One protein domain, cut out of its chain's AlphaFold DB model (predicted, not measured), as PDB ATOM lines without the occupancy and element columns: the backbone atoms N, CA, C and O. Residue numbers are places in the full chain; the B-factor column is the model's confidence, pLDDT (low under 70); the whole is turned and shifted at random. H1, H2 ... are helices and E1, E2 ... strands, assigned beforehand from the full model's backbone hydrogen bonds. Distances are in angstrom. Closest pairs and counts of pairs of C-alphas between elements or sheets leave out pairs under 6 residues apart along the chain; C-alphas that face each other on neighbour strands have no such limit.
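What this domain is: This is residues 2 to 56 of the 94 residues of an uncharacterized protein of Bifidobacterium longum subsp. longum 35B (UniProt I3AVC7). Little regular structure: a long loop stretch, residues 2 to 31, leads into one short helix, H1, followed by a small hairpin of strands E1 and E2, with the first residues, from Ser 2, making one end of the length. The printed part has 55 residues, of which the named elements, in the order H1, E1, E2, hold only 16; the class is mixed and the two-strand sheet, E1 - E2, antiparallel. It is compact, with a radius of gyration of the C-alphas of 11.4 A, yet elongated, spanning 40 by 25 by 19 A.

Where its parts are: C-alpha 2 is at (190.406, 209.633, 208.384). H1, residues 32 to 41, begins at C-alpha 32 (193.066, 191.725, 194.095) and is 14.1 A long. E1, residues 45 to 47, is 6.4 A long; E2, residues 51 to 53, is 6.7 A long and ends at C-alpha 53 (189.241, 177.354, 194.103).

How they stand to each other: The hairpin E1 and E2 is antiparallel at 157 degrees, with N 45 and O 53 within hydrogen-bond range at 2.8 A. The closest C-alphas of H1 and E1, Ser 40 and Leu 46, are 6.7 A apart. H1 and E2 are near each other, with 6 pairs of C-alphas within 10 A. In H1 every O i to N i+4 pair is within hydrogen-bond range.

The domain as a whole: The C-alphas farthest apart, Ser 2 and Gln 56, are 40.7 A apart. The printed part has no cut, and both links between named elements are tight. The pLDDT is under 70 in residues 2 to 9, 22 to 29 and 48 to 50.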
ATOM      1  N   SER A   2     191.060 210.455 209.399       45.91
ATOM      2  CA  SER A   2     190.406 209.633 208.384       45.91
ATOM      3  C   SER A   2     190.911 208.214 208.598       45.91
ATOM      4  O   SER A   2     192.077 207.936 208.334       45.91
ATOM      5  N   PHE A   3     190.080 207.359 209.191       53.91
ATOM      6  CA  PHE A   3     190.313 205.924 209.156       53.91
ATOM      7  C   PHE A   3     190.158 205.539 207.693       53.91
ATOM      8  O   PHE A   3     189.044 205.463 207.186       53.91
ATOM      9  N   THR A   4     191.274 205.427 206.977       54.06
ATOM     10  CA  THR A   4     191.270 204.772 205.679       54.06
ATOM     11  C   THR A   4     190.859 203.339 205.977       54.06
ATOM     12  O   THR A   4     191.648 202.588 206.547       54.06
ATOM     13  N   GLU A   5     189.599 203.001 205.715       52.38
ATOM     14  CA  GLU A   5     189.137 201.619 205.655       52.38
ATOM     15  C   GLU A   5     190.016 200.932 204.611       52.38
ATOM     16  O   GLU A   5     189.787 201.051 203.408       52.38
ATOM     17  N   LYS A   6     191.110 200.315 205.066       56.12
ATOM     18  CA  LYS A   6     191.903 199.418 204.239       56.12
ATOM     19  C   LYS A   6     190.965 198.267 203.919       56.12
ATOM     20  O   LYS A   6     190.638 197.474 204.797       56.12
ATOM     21  N   LYS A   7     190.439 198.266 202.698       58.31
ATOM     22  CA  LYS A   7     189.745 197.113 202.146       58.31
ATOM     23  C   LYS A   7     190.829 196.071 201.936       58.31
ATOM     24  O   LYS A   7     191.680 196.255 201.076       58.31
ATOM     25  N   PHE A   8     190.861 195.084 202.814       66.25
ATOM     26  CA  PHE A   8     191.732 193.934 202.664       66.25
ATOM     27  C   PHE A   8     191.035 192.974 201.710       66.25
ATOM     28  O   PHE A   8     189.859 192.663 201.913       66.25
ATOM     29  N   VAL A   9     191.730 192.580 200.650       69.50
ATOM     30  CA  VAL A   9     191.281 191.514 199.763       69.50
ATOM     31  C   VAL A   9     191.743 190.208 200.388       69.50
ATOM     32  O   VAL A   9     192.934 190.023 200.622       69.50
ATOM     33  N   ALA A  10     190.788 189.343 200.704       73.75
ATOM     34  CA  ALA A  10     191.047 187.977 201.121       73.75
ATOM     35  C   ALA A  10     190.531 187.060 200.017       73.75
ATOM     36  O   ALA A  10     189.405 187.243 199.547       73.75
ATOM     37  N   ILE A  11     191.361 186.107 199.607       80.56
ATOM     38  CA  ILE A  11     190.951 185.064 198.676       80.56
ATOM     39  C   ILE A  11     190.217 183.991 199.468       80.56
ATOM     40  O   ILE A  11     190.683 183.550 200.519       80.56
ATOM     41  N   HIS A  12     189.046 183.604 198.984       84.31
ATOM     42  CA  HIS A  12     188.220 182.571 199.585       84.31
ATOM     43  C   HIS A  12     187.864 181.553 198.520       84.31
ATOM     44  O   HIS A  12     187.621 181.924 197.379       84.31
ATOM     45  N   CYS A  13     187.832 180.281 198.897       85.25
ATOM     46  CA  CYS A  13     187.399 179.237 197.986       85.25
ATOM     47  C   CYS A  13     185.883 179.328 197.798       85.25
ATOM     48  O   CYS A  13     185.157 179.187 198.778       85.25
ATOM     49  N   ASP A  14     185.385 179.492 196.575       82.56
ATOM     50  CA  ASP A  14     183.941 179.613 196.326       82.56
ATOM     51  C   ASP A  14     183.142 178.339 196.687       82.56
ATOM     52  O   ASP A  14     181.955 178.417 197.010       82.56
ATOM     53  N   GLU A  15     183.781 177.162 196.703       81.88
ATOM     54  CA  GLU A  15     183.120 175.885 197.027       81.88
ATOM     55  C   GLU A  15     183.072 175.589 198.532       81.88
ATOM     56  O   GLU A  15     182.059 175.112 199.052       81.88
ATOM     57  N   CYS A  16     184.168 175.844 199.254       82.94
ATOM     58  CA  CYS A  16     184.292 175.479 200.669       82.94
ATOM     59  C   CYS A  16     184.415 176.668 201.626       82.94
ATOM     60  O   CYS A  16     184.535 176.452 202.831       82.94
ATOM     61  N   ASP A  17     184.385 177.897 201.104       79.69
ATOM     62  CA  ASP A  17     184.581 179.169 201.820       79.69
ATOM     63  C   ASP A  17     185.914 179.244 202.593       79.69
ATOM     64  O   ASP A  17     186.131 180.129 203.422       79.69
ATOM     65  N   GLU A  18     186.835 178.309 202.327       80.50
ATOM     66  CA  GLU A  18     188.141 178.270 202.977       80.50
ATOM     67  C   GLU A  18     188.897 179.541 202.609       80.50
ATOM     68  O   GLU A  18     189.046 179.868 201.433       80.50
ATOM     69  N   GLN A  19     189.334 180.279 203.624       79.81
ATOM     70  CA  GLN A  19     190.144 181.465 203.426       79.81
ATOM     71  C   GLN A  19     191.566 181.032 203.081       79.81
ATOM     72  O   GLN A  19     192.166 180.236 203.804       79.81
ATOM     73  N   TYR A  20     192.105 181.577 201.996       77.06
ATOM     74  CA  TYR A  20     193.526 181.486 201.711       77.06
ATOM     75  C   TYR A  20     194.290 182.272 202.782       77.06
ATOM     76  O   TYR A  20     194.172 183.497 202.880       77.06
ATOM     77  N   ASP A  21     195.036 181.546 203.609       73.06
ATOM     78  CA  ASP A  21     195.935 182.108 204.612       73.06
ATOM     79  C   ASP A  21     197.377 181.881 204.133       73.06
ATOM     80  O   ASP A  21     197.887 180.763 204.246       73.06
ATOM     81  N   PRO A  22     198.038 182.891 203.541       66.00
ATOM     82  CA  PRO A  22     199.454 182.798 203.227       66.00
ATOM     83  C   PRO A  22     200.250 182.581 204.518       66.00
ATOM     84  O   PRO A  22     200.034 183.279 205.511       66.00
ATOM     85  N   GLU A  23     201.228 181.668 204.495       59.78
ATOM     86  CA  GLU A  23     202.041 181.311 205.675       59.78
ATOM     87  C   GLU A  23     202.775 182.509 206.316       59.78
ATOM     88  O   GLU A  23     203.165 182.461 207.483       59.78
ATOM     89  N   ASP A  24     202.948 183.606 205.574       59.44
ATOM     90  CA  ASP A  24     203.541 184.856 206.063       59.44
ATOM     91  C   ASP A  24     202.596 185.648 206.999       59.44
ATOM     92  O   ASP A  24     203.000 186.629 207.625       59.44
ATOM     93  N   GLY A  25     201.322 185.246 207.117       56.25
ATOM     94  CA  GLY A  25     200.284 185.989 207.843       56.25
ATOM     95  C   GLY A  25     199.938 187.326 207.181       56.25
ATOM     96  O   GLY A  25     199.295 188.183 207.793       56.25
ATOM     97  N   SER A  26     200.382 187.504 205.932       57.19
ATOM     98  CA  SER A  26     200.242 188.713 205.127       57.19
ATOM     99  C   SER A  26     199.049 188.674 204.173       57.19
ATOM    100  O   SER A  26     199.061 189.363 203.160       57.19
ATOM    101  N   ALA A  27     197.977 187.960 204.546       56.22
ATOM    102  CA  ALA A  27     196.696 187.837 203.825       56.22
ATOM    103  C   ALA A  27     195.937 189.170 203.623       56.22
ATOM    104  O   ALA A  27     194.734 189.204 203.378       56.22
ATOM    105  N   TYR A  28     196.610 190.298 203.835       62.19
ATOM    106  CA  TYR A  28     196.092 191.647 203.754       62.19
ATOM    107  C   TYR A  28     196.507 192.302 202.436       62.19
ATOM    108  O   TYR A  28     197.159 193.349 202.420       62.19
ATOM    109  N   TYR A  29     196.085 191.715 201.323       69.06
ATOM    110  CA  TYR A  29     196.292 192.314 200.011       69.06
ATOM    111  C   TYR A  29     195.497 193.618 199.888       69.06
ATOM    112  O   TYR A  29     194.344 193.716 200.326       69.06
ATOM    113  N   THR A  30     196.125 194.656 199.332       70.31
ATOM    114  CA  THR A  30     195.441 195.919 199.005       70.31
ATOM    115  C   THR A  30     194.800 195.887 197.627       70.31
ATOM    116  O   THR A  30     193.868 196.652 197.378       70.31
ATOM    117  N   ASP A  31     195.276 194.983 196.777       75.56
ATOM    118  CA  ASP A  31     194.898 194.829 195.385       75.56
ATOM    119  C   ASP A  31     194.587 193.352 195.130       75.56
ATOM    120  O   ASP A  31     195.269 192.465 195.640       75.56
ATOM    121  N   LYS A  32     193.511 193.091 194.384       76.00
ATOM    122  CA  LYS A  32     193.066 191.725 194.095       76.00
ATOM    123  C   LYS A  32     194.042 190.996 193.176       76.00
ATOM    124  O   LYS A  32     194.293 189.828 193.408       76.00
ATOM    125  N   ASP A  33     194.646 191.701 192.224       80.69
ATOM    126  CA  ASP A  33     195.635 191.114 191.315       80.69
ATOM    127  C   ASP A  33     196.832 190.507 192.075       80.69
ATOM    128  O   ASP A  33     197.266 189.412 191.735       80.69
ATOM    129  N   ASP A  34     197.321 191.167 193.136       80.44
ATOM    130  CA  ASP A  34     198.411 190.630 193.972       80.44
ATOM    131  C   ASP A  34     197.958 189.381 194.754       80.44
ATOM    132  O   ASP A  34     198.716 188.429 194.914       80.44
ATOM    133  N   ALA A  35     196.710 189.381 195.233       79.81
ATOM    134  CA  ALA A  35     196.120 188.258 195.957       79.81
ATOM    135  C   ALA A  35     195.897 187.040 195.044       79.81
ATOM    136  O   ALA A  35     196.111 185.900 195.453       79.81
ATOM    137  N   ASP A  36     195.477 187.299 193.805       82.44
ATOM    138  CA  ASP A  36     195.254 186.310 192.758       82.44
ATOM    139  C   ASP A  36     196.583 185.670 192.322       82.44
ATOM    140  O   ASP A  36     196.658 184.447 192.203       82.44
ATOM    141  N   ASP A  37     197.642 186.467 192.134       82.94
ATOM    142  CA  ASP A  37     198.968 185.972 191.729       82.94
ATOM    143  C   ASP A  37     199.587 185.066 192.812       82.94
ATOM    144  O   ASP A  37     200.064 183.968 192.511       82.94
ATOM    145  N   ASP A  38     199.489 185.463 194.087       82.31
ATOM    146  CA  ASP A  38     199.945 184.649 195.221       82.31
ATOM    147  C   ASP A  38     199.123 183.359 195.369       82.31
ATOM    148  O   ASP A  38     199.691 182.267 195.431       82.31
ATOM    149  N   ALA A  39     197.788 183.444 195.337       81.31
ATOM    150  CA  ALA A  39     196.933 182.260 195.410       81.31
ATOM    151  C   ALA A  39     197.224 181.283 194.254       81.31
ATOM    152  O   ALA A  39     197.356 180.075 194.479       81.31
ATOM    153  N   SER A  40     197.394 181.793 193.026       83.12
ATOM    154  CA  SER A  40     197.785 180.975 191.872       83.12
ATOM    155  C   SER A  40     199.132 180.285 192.087       83.12
ATOM    156  O   SER A  40     199.296 179.132 191.681       83.12
ATOM    157  N   SER A  41     200.095 180.985 192.693       82.69
ATOM    158  CA  SER A  41     201.437 180.473 192.989       82.69
ATOM    159  C   SER A  41     201.402 179.315 193.991       82.69
ATOM    160  O   SER A  41     202.107 178.318 193.818       82.69
ATOM    161  N   ASP A  42     200.513 179.393 194.983       80.56
ATOM    162  CA  ASP A  42     200.250 178.331 195.963       80.56
ATOM    163  C   ASP A  42     199.400 177.167 195.414       80.56
ATOM    164  O   ASP A  42     199.113 176.200 196.126       80.56
ATOM    165  N   GLY A  43     199.005 177.220 194.139       80.25
ATOM    166  CA  GLY A  43     198.253 176.156 193.473       80.25
ATOM    167  C   GLY A  43     196.734 176.273 193.601       80.25
ATOM    168  O   GLY A  43     196.019 175.294 193.368       80.25
ATOM    169  N   TRP A  44     196.214 177.448 193.957       85.94
ATOM    170  CA  TRP A  44     194.790 177.731 193.813       85.94
ATOM    171  C   TRP A  44     194.444 177.949 192.344       85.94
ATOM    172  O   TRP A  44     195.202 178.548 191.581       85.94
ATOM    173  N   GLN A  45     193.282 177.452 191.937       85.25
ATOM    174  CA  GLN A  45     192.777 177.655 190.592       85.25
ATOM    175  C   GLN A  45     191.974 178.952 190.540       85.25
ATOM    176  O   GLN A  45     190.996 179.110 191.266       85.25
ATOM    177  N   LEU A  46     192.372 179.848 189.639       82.62
ATOM    178  CA  LEU A  46     191.597 181.027 189.277       82.62
ATOM    179  C   LEU A  46     190.833 180.755 187.992       82.62
ATOM    180  O   LEU A  46     191.433 180.533 186.937       82.62
ATOM    181  N   ASP A  47     189.511 180.781 188.079       78.81
ATOM    182  CA  ASP A  47     188.668 180.828 186.892       78.81
ATOM    183  C   ASP A  47     188.413 182.302 186.566       78.81
ATOM    184  O   ASP A  47     188.088 183.085 187.457       78.81
ATOM    185  N   GLY A  48     188.615 182.700 185.306       61.09
ATOM    186  CA  GLY A  48     188.731 184.100 184.861       61.09
ATOM    187  C   GLY A  48     187.537 185.017 185.171       61.09
ATOM    188  O   GLY A  48     187.611 186.216 184.912       61.09
ATOM    189  N   ASP A  49     186.470 184.469 185.744       63.31
ATOM    190  CA  ASP A  49     185.317 185.148 186.331       63.31
ATOM    191  C   ASP A  49     185.456 185.345 187.855       63.31
ATOM    192  O   ASP A  49     184.495 185.166 188.597       63.31
ATOM    193  N   GLU A  50     186.646 185.727 188.331       69.56
ATOM    194  CA  GLU A  50     186.903 186.106 189.731       69.56
ATOM    195  C   GLU A  50     186.754 184.997 190.785       69.56
ATOM    196  O   GLU A  50     186.879 185.319 191.969       69.56
ATOM    197  N   ASN A  51     186.507 183.749 190.376       81.75
ATOM    198  CA  ASN A  51     186.314 182.627 191.293       81.75
ATOM    199  C   ASN A  51     187.657 182.000 191.646       81.75
ATOM    200  O   ASN A  51     188.471 181.704 190.761       81.75
ATOM    201  N   HIS A  52     187.840 181.725 192.930       83.44
ATOM    202  CA  HIS A  52     189.030 181.065 193.439       83.44
ATOM    203  C   HIS A  52     188.652 179.705 193.979       83.44
ATOM    204  O   HIS A  52     187.729 179.565 194.776       83.44
ATOM    205  N   TYR A  53     189.413 178.697 193.588       85.94
ATOM    206  CA  TYR A  53     189.241 177.354 194.103       85.94
ATOM    207  C   TYR A  53     190.530 176.886 194.750       85.94
ATOM    208  O   TYR A  53     191.614 176.974 194.171       85.94
ATOM    209  N   CYS A  54     190.420 176.369 195.968       85.12
ATOM    210  CA  CYS A  54     191.570 175.810 196.657       85.12
ATOM    211  C   CYS A  54     192.105 174.576 195.905       85.12
ATOM    212  O   CYS A  54     191.353 173.937 195.164       85.12
ATOM    213  N   PRO A  55     193.369 174.163 196.116       80.44
ATOM    214  CA  PRO A  55     193.950 172.959 195.501       80.44
ATOM    215  C   PRO A  55     193.153 171.666 195.764       80.44
ATOM    216  O   PRO A  55     193.354 170.651 195.095       80.44
ATOM    217  N   GLN A  56     192.239 171.693 196.741       82.94
ATOM    218  CA  GLN A  56     191.317 170.602 197.044       82.94
ATOM    219  C   GLN A  56     190.006 170.625 196.232       82.94
ATOM    220  O   GLN A  56     189.310 169.616 196.206       82.94
TER     221      GLN A  56